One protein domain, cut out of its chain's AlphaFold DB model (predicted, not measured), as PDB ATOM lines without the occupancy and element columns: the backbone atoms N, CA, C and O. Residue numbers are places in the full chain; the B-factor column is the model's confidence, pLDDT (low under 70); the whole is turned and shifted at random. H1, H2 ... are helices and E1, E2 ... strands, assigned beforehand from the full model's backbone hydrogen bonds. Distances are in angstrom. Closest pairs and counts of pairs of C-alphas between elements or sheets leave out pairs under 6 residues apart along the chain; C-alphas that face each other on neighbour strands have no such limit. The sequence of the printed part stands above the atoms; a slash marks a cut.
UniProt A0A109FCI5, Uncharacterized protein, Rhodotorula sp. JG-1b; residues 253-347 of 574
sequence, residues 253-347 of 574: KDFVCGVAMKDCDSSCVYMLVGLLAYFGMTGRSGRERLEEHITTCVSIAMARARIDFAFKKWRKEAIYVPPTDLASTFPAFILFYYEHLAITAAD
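Overview. This is residues 253 to 347 of the 574 residues of an uncharacterized protein of Rhodotorula sp. JG-1b (UniProt A0A109FCI5). A small twisted sheet of three strands forms the core of three layers, helices on both faces of a sheet: H3 runs along one face and H1 slants over the other. H2 sits near one end of the long axis and only grazes the sheet, while the link from E3 to H3 reaches the other end at Asp 325. The printed part has 95 residues, with named elements in the order E1 E2 H1 H2 E3 H3; the class is mixed, helices and strands. It is compact, with a radius of gyration of the C-alphas of 12.7 A, and elongated, spanning 40 by 26 by 22 A.

Arrangement. Begin with the sheet, E2 - E1 - E3, residues 277 to 282, 268 to 273 and 315 to 320, antiparallel and only just strongly twisted, with C-alphas up to 4.4 A off its plane. In the hairpin E1 and E2, find N 270 and O 280 within hydrogen-bond range at 2.8 A; between E1 and E3, N 271 and O 317 at 2.8 A. H3, residues 332 to 346, is on the sheet over E2 and E1, height 8.2 A; its closest C-alphas to E2 are Glu 339 and Gly 280, 6.0 A. On the opposite face H1, residues 286 to 295, has a height of 9.5 A; its closest C-alphas to E1 are Gly 286 and Cys 268, 6.1 A. H2, residues 300 to 308, only grazes the sheet with residues 301 to 305 and is apart from H1 and H3. E2, H1 H2, E3 make a split strand-helix-strand unit, E1 between its two strands, with a right-handed crossover. In H1, H2 and H3 every O i to N i+4 pair is within hydrogen-bond range.

Along the chain. Find C-alpha 268 at (-16.854, -6.503, 19.716); E1 runs 16.0 A from there, E2 16.7 A and E3 15.0 A. H1 spans 14.6 A, H2 12.8 A and H3 21.1 A, ending at C-alpha 346 (-27.586, 5.514, 12.529).

Size, cuts and confidence. The two C-alphas farthest apart, Asp 308 and Asp 325, are 40.6 A apart. The printed part has no cut; the link E3 to H3 is long, 11 residues. Residues 295 to 300 have pLDDT under 70.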
ATOM      1  N   LYS A 253     -30.373  -2.804  10.800       93.38
ATOM      2  CA  LYS A 253     -30.199  -4.140  10.208       93.38
ATOM      3  C   LYS A 253     -29.008  -4.236   9.243       93.38
ATOM      4  O   LYS A 253     -28.492  -5.332   9.050       93.38
ATOM      5  N   ASP A 254     -28.585  -3.122   8.648       95.31
ATOM      6  CA  ASP A 254     -27.503  -3.094   7.661       95.31
ATOM      7  C   ASP A 254     -26.125  -3.261   8.332       95.31
ATOM      8  O   ASP A 254     -25.155  -3.616   7.667       95.31
ATOM      9  N   PHE A 255     -26.039  -3.054   9.655       96.00
ATOM     10  CA  PHE A 255     -24.813  -3.226  10.441       96.00
ATOM     11  C   PHE A 255     -24.551  -4.671  10.888       96.00
ATOM     12  O   PHE A 255     -23.463  -4.952  11.387       96.00
ATOM     13  N   VAL A 256     -25.526  -5.578  10.762       92.19
ATOM     14  CA  VAL A 256     -25.427  -6.958  11.268       92.19
ATOM     15  C   VAL A 256     -24.266  -7.687  10.586       92.19
ATOM     16  O   VAL A 256     -24.280  -7.849   9.367       92.19
ATOM     17  N   CYS A 257     -23.304  -8.191  11.366       91.38
ATOM     18  CA  CYS A 257     -22.234  -9.053  10.843       91.38
ATOM     19  C   CYS A 257     -22.573 -10.557  10.900       91.38
ATOM     20  O   CYS A 257     -21.766 -11.385  10.489       91.38
ATOM     21  N   GLY A 258     -23.767 -10.910  11.389       89.88
ATOM     22  CA  GLY A 258     -24.271 -12.286  11.454       89.88
ATOM     23  C   GLY A 258     -23.884 -13.050  12.722       89.88
ATOM     24  O   GLY A 258     -24.113 -14.253  12.783       89.88
ATOM     25  N   VAL A 259     -23.308 -12.370  13.717       95.38
ATOM     26  CA  VAL A 259     -22.909 -12.960  14.999       95.38
ATOM     27  C   VAL A 259     -23.788 -12.401  16.114       95.38
ATOM     28  O   VAL A 259     -23.705 -11.214  16.436       95.38
ATOM     29  N   ALA A 260     -24.581 -13.260  16.751       97.00
ATOM     30  CA  ALA A 260     -25.358 -12.873  17.922       97.00
ATOM     31  C   ALA A 260     -24.428 -12.613  19.117       97.00
ATOM     32  O   ALA A 260     -23.454 -13.334  19.325       97.00
ATOM     33  N   MET A 261     -24.750 -11.626  19.961       95.94
ATOM     34  CA  MET A 261     -23.889 -11.281  21.105       95.94
ATOM     35  C   MET A 261     -23.667 -12.456  22.067       95.94
ATOM     36  O   MET A 261     -22.567 -12.624  22.574       95.94
ATOM     37  N   LYS A 262     -24.692 -13.289  22.286       95.19
ATOM     38  CA  LYS A 262     -24.608 -14.486  23.143       95.19
ATOM     39  C   LYS A 262     -23.556 -15.508  22.675       95.19
ATOM     40  O   LYS A 262     -23.024 -16.253  23.495       95.19
ATOM     41  N   ASP A 263     -23.253 -15.506  21.378       95.50
ATOM     42  CA  ASP A 263     -22.336 -16.438  20.717       95.50
ATOM     43  C   ASP A 263     -20.969 -15.772  20.437       95.50
ATOM     44  O   ASP A 263     -20.118 -16.344  19.762       95.50
ATOM     45  N   CYS A 264     -20.749 -14.546  20.933       92.94
ATOM     46  CA  CYS A 264     -19.529 -13.776  20.723       92.94
ATOM     47  C   CYS A 264     -18.640 -13.809  21.975       92.94
ATOM     48  O   CYS A 264     -18.840 -13.040  22.918       92.94
ATOM     49  N   ASP A 265     -17.624 -14.672  21.945       89.44
ATOM     50  CA  ASP A 265     -16.646 -14.866  23.028       89.44
ATOM     51  C   ASP A 265     -15.428 -13.923  22.934       89.44
ATOM     52  O   ASP A 265     -14.405 -14.141  23.578       89.44
ATOM     53  N   SER A 266     -15.520 -12.855  22.135       88.62
ATOM     54  CA  SER A 266     -14.455 -11.863  21.954       88.62
ATOM     55  C   SER A 266     -14.957 -10.438  22.138       88.62
ATOM     56  O   SER A 266     -16.164 -10.181  22.175       88.62
ATOM     57  N   SER A 267     -14.015  -9.494  22.163       89.62
ATOM     58  CA  SER A 267     -14.339  -8.073  22.113       89.62
ATOM     59  C   SER A 267     -15.093  -7.770  20.821       89.62
ATOM     60  O   SER A 267     -14.886  -8.420  19.793       89.62
ATOM     61  N   CYS A 268     -16.028  -6.827  20.872       94.31
ATOM     62  CA  CYS A 268     -16.854  -6.503  19.716       94.31
ATOM     63  C   CYS A 268     -17.458  -5.105  19.824       94.31
ATOM     64  O   CYS A 268     -17.597  -4.535  20.911       94.31
ATOM     65  N   VAL A 269     -17.899  -4.584  18.685       96.50
ATOM     66  CA  VAL A 269     -18.919  -3.532  18.640       96.50
ATOM     67  C   VAL A 269     -20.251  -4.215  18.385       96.50
ATOM     68  O   VAL A 269     -20.343  -5.099  17.531       96.50
ATOM     69  N   TYR A 270     -21.281  -3.825  19.118       96.62
ATOM     70  CA  TYR A 270     -22.588  -4.463  19.093       96.62
ATOM     71  C   TYR A 270     -23.716  -3.451  18.952       96.62
ATOM     72  O   TYR A 270     -23.547  -2.241  19.127       96.62
ATOM     73  N   MET A 271     -24.899  -3.975  18.655       96.75
ATOM     74  CA  MET A 271     -26.140  -3.228  18.681       96.75
ATOM     75  C   MET A 271     -27.219  -3.957  19.476       96.75
ATOM     76  O   MET A 271     -27.339  -5.184  19.444       96.75
ATOM     77  N   LEU A 272     -28.052  -3.166  20.146       96.00
ATOM     78  CA  LEU A 272     -29.274  -3.614  20.798       96.00
ATOM     79  C   LEU A 272     -30.438  -2.858  20.161       96.00
ATOM     80  O   LEU A 272     -30.507  -1.632  20.249       96.00
ATOM     81  N   VAL A 273     -31.345  -3.570  19.497       95.62
ATOM     82  CA  VAL A 273     -32.405  -2.951  18.689       95.62
ATOM     83  C   VAL A 273     -33.776  -3.432  19.145       95.62
ATOM     84  O   VAL A 273     -34.137  -4.594  18.951       95.62
ATOM     85  N   GLY A 274     -34.537  -2.518  19.746       90.81
ATOM     86  CA  GLY A 274     -35.968  -2.662  20.024       90.81
ATOM     87  C   GLY A 274     -36.782  -1.763  19.094       90.81
ATOM     88  O   GLY A 274     -36.658  -1.851  17.875       90.81
ATOM     89  N   LEU A 275     -37.569  -0.850  19.672       88.94
ATOM     90  CA  LEU A 275     -38.183   0.263  18.925       88.94
ATOM     91  C   LEU A 275     -37.145   1.296  18.469       88.94
ATOM     92  O   LEU A 275     -37.295   1.933  17.429       88.94
ATOM     93  N   LEU A 276     -36.094   1.458  19.271       92.06
ATOM     94  CA  LEU A 276     -34.979   2.365  19.049       92.06
ATOM     95  C   LEU A 276     -33.677   1.561  19.106       92.06
ATOM     96  O   LEU A 276     -33.603   0.531  19.782       92.06
ATOM     97  N   ALA A 277     -32.659   2.030  18.387       94.25
ATOM     98  CA  ALA A 277     -31.354   1.384  18.350       94.25
ATOM     99  C   ALA A 277     -30.416   1.942  19.426       94.25
ATOM    100  O   ALA A 277     -30.403   3.146  19.706       94.25
ATOM    101  N   TYR A 278     -29.612   1.051  19.985       94.50
ATOM    102  CA  TYR A 278     -28.433   1.342  20.781       94.50
ATOM    103  C   TYR A 278     -27.221   0.713  20.107       94.50
ATOM    104  O   TYR A 278     -27.305  -0.435  19.673       94.50
ATOM    105  N   PHE A 279     -26.104   1.425  20.088       95.19
ATOM    106  CA  PHE A 279     -24.806   0.891  19.682       95.19
ATOM    107  C   PHE A 279     -23.827   1.006  20.842       95.19
ATOM    108  O   PHE A 279     -23.845   2.008  21.559       95.19
ATOM    109  N   GLY A 280     -23.023  -0.030  21.029       92.62
ATOM    110  CA  GLY A 280     -22.095  -0.155  22.142       92.62
ATOM    111  C   GLY A 280     -20.804  -0.856  21.718       92.62
ATOM    112  O   GLY A 280     -20.781  -1.552  20.701       92.62
ATOM    113  N   MET A 281     -19.753  -0.755  22.524       91.44
ATOM    114  CA  MET A 281     -18.551  -1.590  22.419       91.44
ATOM    115  C   MET A 281     -18.282  -2.367  23.709       91.44
ATOM    116  O   MET A 281     -18.801  -2.033  24.773       91.44
ATOM    117  N   THR A 282     -17.520  -3.453  23.609       86.00
ATOM    118  CA  THR A 282     -17.011  -4.203  24.764       86.00
ATOM    119  C   THR A 282     -15.585  -4.649  24.496       86.00
ATOM    120  O   THR A 282     -15.294  -5.182  23.425       86.00
ATOM    121  N   GLY A 283     -14.700  -4.429  25.470       80.25
ATOM    122  CA  GLY A 283     -13.333  -4.961  25.464       80.25
ATOM    123  C   GLY A 283     -13.203  -6.387  26.017       80.25
ATOM    124  O   GLY A 283     -12.128  -6.964  25.899       80.25
ATOM    125  N   ARG A 284     -14.267  -6.940  26.623       79.00
ATOM    126  CA  ARG A 284     -14.321  -8.324  27.135       79.00
ATOM    127  C   ARG A 284     -14.929  -9.239  26.074       79.00
ATOM    128  O   ARG A 284     -14.441  -9.228  24.955       79.00
ATOM    129  N   SER A 285     -16.004  -9.964  26.373       86.38
ATOM    130  CA  SER A 285     -16.793 -10.703  25.387       86.38
ATOM    131  C   SER A 285     -18.132 -10.015  25.089       86.38
ATOM    132  O   SER A 285     -18.671  -9.252  25.905       86.38
ATOM    133  N   GLY A 286     -18.692 -10.279  23.906       87.56
ATOM    134  CA  GLY A 286     -20.075  -9.931  23.581       87.56
ATOM    135  C   GLY A 286     -21.078 -10.636  24.500       87.56
ATOM    136  O   GLY A 286     -22.075 -10.020  24.885       87.56
ATOM    137  N   ARG A 287     -20.783 -11.879  24.909       88.81
ATOM    138  CA  ARG A 287     -21.605 -12.665  25.843       88.81
ATOM    139  C   ARG A 287     -21.705 -11.997  27.213       88.81
ATOM    140  O   ARG A 287     -22.812 -11.675  27.635       88.81
ATOM    141  N   GLU A 288     -20.574 -11.705  27.853       81.00
ATOM    142  CA  GLU A 288     -20.552 -11.029  29.160       81.00
ATOM    143  C   GLU A 288     -21.243  -9.668  29.094       81.00
ATOM    144  O   GLU A 288     -22.041  -9.307  29.959       81.00
ATOM    145  N   ARG A 289     -20.998  -8.906  28.020       84.56
ATOM    146  CA  ARG A 289     -21.648  -7.603  27.868       84.56
ATOM    147  C   ARG A 289     -23.160  -7.733  27.700       84.56
ATOM    148  O   ARG A 289     -23.904  -6.859  28.146       84.56
ATOM    149  N   LEU A 290     -23.639  -8.794  27.056       87.50
ATOM    150  CA  LEU A 290     -25.068  -9.053  26.957       87.50
ATOM    151  C   LEU A 290     -25.680  -9.358  28.331       87.50
ATOM    152  O   LEU A 290     -26.749  -8.828  28.633       87.50
ATOM    153  N   GLU A 291     -25.022 -10.167  29.159       81.69
ATOM    154  CA  GLU A 291     -25.477 -10.483  30.522       81.69
ATOM    155  C   GLU A 291     -25.606  -9.221  31.385       81.69
ATOM    156  O   GLU A 291     -26.624  -9.013  32.054       81.69
ATOM    157  N   GLU A 292     -24.644  -8.303  31.279       75.44
ATOM    158  CA  GLU A 292     -24.728  -6.990  31.927       75.44
ATOM    159  C   GLU A 292     -25.923  -6.182  31.444       75.44
ATOM    160  O   GLU A 292     -26.635  -5.581  32.246       75.44
ATOM    161  N   HIS A 293     -26.188  -6.176  30.138       79.88
ATOM    162  CA  HIS A 293     -27.374  -5.504  29.625       79.88
ATOM    163  C   HIS A 293     -28.655  -6.186  30.087       79.88
ATOM    164  O   HIS A 293     -29.643  -5.493  30.276       79.88
ATOM    165  N   ILE A 294     -28.698  -7.500  30.295       76.62
ATOM    166  CA  ILE A 294     -29.903  -8.156  30.823       76.62
ATOM    167  C   ILE A 294     -30.216  -7.642  32.232       76.62
ATOM    168  O   ILE A 294     -31.372  -7.327  32.518       76.62
ATOM    169  N   THR A 295     -29.195  -7.493  33.074       64.56
ATOM    170  CA  THR A 295     -29.353  -7.088  34.479       64.56
ATOM    171  C   THR A 295     -29.435  -5.574  34.674       64.56
ATOM    172  O   THR A 295     -30.118  -5.106  35.583       64.56
ATOM    173  N   THR A 296     -28.779  -4.793  33.813       64.12
ATOM    174  CA  THR A 296     -28.542  -3.362  34.024       64.12
ATOM    175  C   THR A 296     -28.840  -2.542  32.768       64.12
ATOM    176  O   THR A 296     -28.584  -2.941  31.632       64.12
ATOM    177  N   CYS A 297     -29.395  -1.343  32.966       65.31
ATOM    178  CA  CYS A 297     -29.561  -0.356  31.900       65.31
ATOM    179  C   CYS A 297     -28.412   0.652  31.940       65.31
ATOM    180  O   CYS A 297     -28.258   1.380  32.916       65.31
ATOM    181  N   VAL A 298     -27.665   0.766  30.844       65.62
ATOM    182  CA  VAL A 298     -26.540   1.714  30.715       65.62
ATOM    183  C   VAL A 298     -26.972   3.182  30.603       65.62
ATOM    184  O   VAL A 298     -26.160   4.092  30.745       65.62
ATOM    185  N   SER A 299     -28.253   3.448  30.325       65.69
ATOM    186  CA  SER A 299     -28.781   4.810  30.233       65.69
ATOM    187  C   SER A 299     -30.263   4.886  30.600       65.69
ATOM    188  O   SER A 299     -31.022   3.930  30.434       65.69
ATOM    189  N   ILE A 300     -30.702   6.072  31.037       69.94
ATOM    190  CA  ILE A 300     -32.124   6.365  31.292       69.94
ATOM    191  C   ILE A 300     -32.953   6.204  30.007       69.94
ATOM    192  O   ILE A 300     -34.094   5.752  30.058       69.94
ATOM    193  N   ALA A 301     -32.386   6.553  28.847       75.31
ATOM    194  CA  ALA A 301     -33.059   6.391  27.559       75.31
ATOM    195  C   ALA A 301     -33.313   4.910  27.238       75.31
ATOM    196  O   ALA A 301     -34.405   4.557  26.799       75.31
ATOM    197  N   MET A 302     -32.339   4.040  27.521       78.75
ATOM    198  CA  MET A 302     -32.503   2.598  27.363       78.75
ATOM    199  C   MET A 302     -33.520   2.036  28.359       78.75
ATOM    200  O   MET A 302     -34.375   1.255  27.955       78.75
ATOM    201  N   ALA A 303     -33.467   2.457  29.627       74.44
ATOM    202  CA  ALA A 303     -34.428   2.023  30.641       74.44
ATOM    203  C   ALA A 303     -35.876   2.320  30.213       74.44
ATOM    204  O   ALA A 303     -36.722   1.435  30.262       74.44
ATOM    205  N   ARG A 304     -36.135   3.527  29.690       77.50
ATOM    206  CA  ARG A 304     -37.450   3.902  29.139       77.50
ATOM    207  C   ARG A 304     -37.851   3.029  27.953       77.50
ATOM    208  O   ARG A 304     -38.924   2.446  27.963       77.50
ATOM    209  N   ALA A 305     -36.959   2.859  26.978       85.38
ATOM    210  CA  ALA A 305     -37.254   2.043  25.801       85.38
ATOM    211  C   ALA A 305     -37.556   0.571  26.142       85.38
ATOM    212  O   ALA A 305     -38.286  -0.091  25.408       85.38
ATOM    213  N   ARG A 306     -36.990   0.038  27.236       83.31
ATOM    214  CA  ARG A 306     -37.265  -1.330  27.706       83.31
ATOM    215  C   ARG A 306     -38.633  -1.486  28.368       83.31
ATOM    216  O   ARG A 306     -39.164  -2.594  28.337       83.31
ATOM    217  N   ILE A 307     -39.180  -0.411  28.939       84.50
ATOM    218  CA  ILE A 307     -40.567  -0.371  29.426       84.50
ATOM    219  C   ILE A 307     -41.514  -0.459  28.224       84.50
ATOM    220  O   ILE A 307     -42.411  -1.296  28.207       84.50
ATOM    221  N   ASP A 308     -41.246   0.329  27.180       87.12
ATOM    222  CA  ASP A 308     -42.082   0.376  25.972       87.12
ATOM    223  C   ASP A 308     -42.006  -0.917  25.138       87.12
ATOM    224  O   ASP A 308     -42.956  -1.294  24.448       87.12
ATOM    225  N   PHE A 309     -40.866  -1.612  25.171       90.31
ATOM    226  CA  PHE A 309     -40.671  -2.869  24.459       90.31
ATOM    227  C   PHE A 309     -39.740  -3.803  25.230       90.31
ATOM    228  O   PHE A 309     -38.562  -3.507  25.422       90.31
ATOM    229  N   ALA A 310     -40.251  -4.973  25.621       87.69
ATOM    230  CA  ALA A 310     -39.531  -5.914  26.477       87.69
ATOM    231  C   ALA A 310     -38.145  -6.292  25.921       87.69
ATOM    232  O   ALA A 310     -38.038  -6.798  24.799       87.69
ATOM    233  N   PHE A 311     -37.094  -6.141  26.739       89.31
ATOM    234  CA  PHE A 311     -35.699  -6.345  26.320       89.31
ATOM    235  C   PHE A 311     -35.441  -7.729  25.710       89.31
ATOM    236  O   PHE A 311     -34.698  -7.848  24.739       89.31
ATOM    237  N   LYS A 312     -36.120  -8.782  26.188       89.44
ATOM    238  CA  LYS A 312     -36.026 -10.136  25.610       89.44
ATOM    239  C   LYS A 312     -36.340 -10.185  24.108       89.44
ATOM    240  O   LYS A 312     -35.709 -10.956  23.397       89.44
ATOM    241  N   LYS A 313     -37.224  -9.307  23.616       93.88
ATOM    242  CA  LYS A 313     -37.622  -9.203  22.200       93.88
ATOM    243  C   LYS A 313     -36.680  -8.343  21.349       93.88
ATOM    244  O   LYS A 313     -36.858  -8.276  20.136       93.88
ATOM    245  N   TRP A 314     -35.708  -7.661  21.955       94.94
ATOM    246  CA  TRP A 314     -34.741  -6.851  21.214       94.94
ATOM    247  C   TRP A 314     -33.771  -7.746  20.446       94.94
ATOM    248  O   TRP A 314     -33.369  -8.797  20.953       94.94
ATOM    249  N   ARG A 315     -33.335  -7.304  19.267       95.75
ATOM    250  CA  ARG A 315     -32.209  -7.921  18.554       95.75
ATOM    251  C   ARG A 315     -30.899  -7.524  19.233       95.75
ATOM    252  O   ARG A 315     -30.766  -6.374  19.647       95.75
ATOM    253  N   LYS A 316     -29.981  -8.479  19.383       96.81
ATOM    254  CA  LYS A 316     -28.735  -8.361  20.161       96.81
ATOM    255  C   LYS A 316     -27.599  -8.963  19.340       96.81
ATOM    256  O   LYS A 316     -27.314 -10.154  19.441       96.81
ATOM    257  N   GLU A 317     -27.014  -8.150  18.479       97.56
ATOM    258  CA  GLU A 317     -26.095  -8.608  17.435       97.56
ATOM    259  C   GLU A 317     -24.773  -7.862  17.552       97.56
ATOM    260  O   GLU A 317     -24.755  -6.665  17.854       97.56
ATOM    261  N   ALA A 318     -23.671  -8.545  17.269       97.25
ATOM    262  CA  ALA A 318     -22.432  -7.874  16.940       97.25
ATOM    263  C   ALA A 318     -22.569  -7.188  15.567       97.25
ATOM    264  O   ALA A 318     -23.257  -7.656  14.655       97.25
ATOM    265  N   ILE A 319     -21.910  -6.042  15.436       97.50
ATOM    266  CA  ILE A 319     -21.806  -5.269  14.191       97.50
ATOM    267  C   ILE A 319     -20.363  -5.160  13.692       97.50
ATOM    268  O   ILE A 319     -20.116  -4.827  12.530       97.50
ATOM    269  N   TYR A 320     -19.411  -5.472  14.571       97.44
ATOM    270  CA  TYR A 320     -18.006  -5.667  14.260       97.44
ATOM    271  C   TYR A 320     -17.402  -6.643  15.268       97.44
ATOM    272  O   TYR A 320     -17.527  -6.439  16.477       97.44
ATOM    273  N   VAL A 321     -16.713  -7.661  14.765       95.56
ATOM    274  CA  VAL A 321     -15.893  -8.580  15.555       95.56
ATOM    275  C   VAL A 321     -14.477  -8.495  14.981       95.56
ATOM    276  O   VAL A 321     -14.339  -8.587  13.759       95.56
ATOM    277  N   PRO A 322     -13.435  -8.263  15.801       91.88
ATOM    278  CA  PRO A 322     -12.059  -8.254  15.325       91.88
ATOM    279  C   PRO A 322     -11.700  -9.548  14.581       91.88
ATOM    280  O   PRO A 322     -12.166 -10.618  14.981       91.88
ATOM    281  N   PRO A 323     -10.839  -9.483  13.549       90.44
ATOM    282  CA  PRO A 323     -10.251 -10.677  12.953       90.44
ATOM    283  C   PRO A 323      -9.640 -11.590  14.022       90.44
ATOM    284  O   PRO A 323      -9.019 -11.102  14.969       90.44
ATOM    285  N   THR A 324      -9.826 -12.905  13.892       87.44
ATOM    286  CA  THR A 324      -9.434 -13.893  14.915       87.44
ATOM    287  C   THR A 324      -7.956 -13.799  15.298       87.44
ATOM    288  O   THR A 324      -7.611 -13.946  16.468       87.44
ATOM    289  N   ASP A 325      -7.090 -13.507  14.329       85.25
ATOM    290  CA  ASP A 325      -5.648 -13.310  14.499       85.25
ATOM    291  C   ASP A 325      -5.290 -12.049  15.304       85.25
ATOM    292  O   ASP A 325      -4.211 -11.976  15.889       85.25
ATOM    293  N   LEU A 326      -6.203 -11.079  15.384       84.00
ATOM    294  CA  LEU A 326      -6.019  -9.821  16.108       84.00
ATOM    295  C   LEU A 326      -6.853  -9.733  17.393       84.00
ATOM    296  O   LEU A 326      -6.615  -8.839  18.201       84.00
ATOM    297  N   ALA A 327      -7.811 -10.638  17.612       79.88
ATOM    298  CA  ALA A 327      -8.834 -10.518  18.654       79.88
ATOM    299  C   ALA A 327      -8.277 -10.368  20.082       79.88
ATOM    300  O   ALA A 327      -8.778  -9.544  20.847       79.88
ATOM    301  N   SER A 328      -7.218 -11.106  20.434       70.69
ATOM    302  CA  SER A 328      -6.609 -11.078  21.777       70.69
ATOM    303  C   SER A 328      -5.796  -9.814  22.068       70.69
ATOM    304  O   SER A 328      -5.567  -9.480  23.229       70.69
ATOM    305  N   THR A 329      -5.360  -9.105  21.027       73.00
ATOM    306  CA  THR A 329      -4.549  -7.881  21.136       73.00
ATOM    307  C   THR A 329      -5.298  -6.651  20.632       73.00
ATOM    308  O   THR A 329      -4.708  -5.576  20.521       73.00
ATOM    309  N   PHE A 330      -6.591  -6.794  20.319       80.31
ATOM    310  CA  PHE A 330      -7.358  -5.750  19.664       80.31
ATOM    311  C   PHE A 330      -7.609  -4.579  20.623       80.31
ATOM    312  O   PHE A 330      -8.274  -4.744  21.650       80.31
ATOM    313  N   PRO A 331      -7.096  -3.377  20.327       81.94
ATOM    314  CA  PRO A 331      -7.115  -2.296  21.290       81.94
ATOM    315  C   PRO A 331      -8.482  -1.606  21.341       81.94
ATOM    316  O   PRO A 331      -9.102  -1.296  20.321       81.94
ATOM    317  N   ALA A 332      -8.917  -1.277  22.560       80.56
ATOM    318  CA  ALA A 332     -10.223  -0.676  22.830       80.56
ATOM    319  C   ALA A 332     -10.491   0.619  22.041       80.56
ATOM    320  O   ALA A 332     -11.628   0.865  21.644       80.56
ATOM    321  N   PHE A 333      -9.466   1.438  21.760       82.94
ATOM    322  CA  PHE A 333      -9.651   2.694  21.018       82.94
ATOM    323  C   PHE A 333     -10.214   2.477  19.603       82.94
ATOM    324  O   PHE A 333     -10.953   3.328  19.110       82.94
ATOM    325  N   ILE A 334      -9.909   1.342  18.958       89.38
ATOM    326  CA  ILE A 334     -10.449   1.016  17.630       89.38
ATOM    327  C   ILE A 334     -11.931   0.652  17.742       89.38
ATOM    328  O   ILE A 334     -12.745   1.097  16.937       89.38
ATOM    329  N   LEU A 335     -12.307  -0.095  18.780       90.44
ATOM    330  CA  LEU A 335     -13.705  -0.426  19.048       90.44
ATOM    331  C   LEU A 335     -14.534   0.834  19.349       90.44
ATOM    332  O   LEU A 335     -15.629   0.975  18.813       90.44
ATOM    333  N   PHE A 336     -13.987   1.786  20.114       87.19
ATOM    334  CA  PHE A 336     -14.597   3.109  20.310       87.19
ATOM    335  C   PHE A 336     -14.772   3.876  19.003       87.19
ATOM    336  O   PHE A 336     -15.799   4.524  18.794       87.19
ATOM    337  N   TYR A 337     -13.761   3.831  18.135       91.56
ATOM    338  CA  TYR A 337     -13.813   4.467  16.826       91.56
ATOM    339  C   TYR A 337     -14.963   3.888  15.982       91.56
ATOM    340  O   TYR A 337     -15.790   4.635  15.462       91.56
ATOM    341  N   TYR A 338     -15.078   2.560  15.911       95.69
ATOM    342  CA  TYR A 338     -16.109   1.871  15.124       95.69
ATOM    343  C   TYR A 338     -17.515   1.999  15.704       95.69
ATOM    344  O   TYR A 338     -18.468   2.221  14.959       95.69
ATOM    345  N   GLU A 339     -17.655   1.941  17.024       94.69
ATOM    346  CA  GLU A 339     -18.907   2.260  17.704       94.69
ATOM    347  C   GLU A 339     -19.395   3.667  17.347       94.69
ATOM    348  O   GLU A 339     -20.549   3.847  16.955       94.69
ATOM    349  N   HIS A 340     -18.515   4.664  17.447       93.44
ATOM    350  CA  HIS A 340     -18.856   6.050  17.134       93.44
ATOM    351  C   HIS A 340     -19.324   6.193  15.686       93.44
ATOM    352  O   HIS A 340     -20.326   6.860  15.425       93.44
ATOM    353  N   LEU A 341     -18.657   5.528  14.737       95.50
ATOM    354  CA  LEU A 341     -19.095   5.510  13.340       95.50
ATOM    355  C   LEU A 341     -20.512   4.935  13.188       95.50
ATOM    356  O   LEU A 341     -21.320   5.524  12.463       95.50
ATOM    357  N   ALA A 342     -20.850   3.853  13.902       96.62
ATOM    358  CA  ALA A 342     -22.204   3.293  13.899       96.62
ATOM    359  C   ALA A 342     -23.230   4.267  14.495       96.62
ATOM    360  O   ALA A 342     -24.276   4.521  13.889       96.62
ATOM    361  N   ILE A 343     -22.911   4.875  15.643       94.75
ATOM    362  CA  ILE A 343     -23.762   5.867  16.312       94.75
ATOM    363  C   ILE A 343     -24.040   7.059  15.384       94.75
ATOM    364  O   ILE A 343     -25.194   7.484  15.250       94.75
ATOM    365  N   THR A 344     -23.006   7.576  14.716       94.25
ATOM    366  CA  THR A 344     -23.109   8.679  13.752       94.25
ATOM    367  C   THR A 344     -23.944   8.281  12.534       94.25
ATOM    368  O   THR A 344     -24.854   9.024  12.150       94.25
ATOM    369  N   ALA A 345     -23.680   7.116  11.934       96.50
ATOM    370  CA  ALA A 345     -24.368   6.651  10.730       96.50
ATOM    371  C   ALA A 345     -25.854   6.331  10.970       96.50
ATOM    372  O   ALA A 345     -26.696   6.636  10.121       96.50
ATOM    373  N   ALA A 346     -26.204   5.796  12.142       96.25
ATOM    374  CA  ALA A 346     -27.586   5.514  12.529       96.25
ATOM    375  C   ALA A 346     -28.326   6.723  13.147       96.25
ATOM    376  O   ALA A 346     -29.532   6.638  13.398       96.25
ATOM    377  N   ASP A 347     -27.640   7.851  13.393       94.25
ATOM    378  CA  ASP A 347     -28.165   9.017  14.134       94.25
ATOM    379  C   ASP A 347     -28.669   8.632  15.544       94.25
ATOM    380  O   ASP A 347     -29.663   9.173  16.046       94.25
TER     381      ASP A 347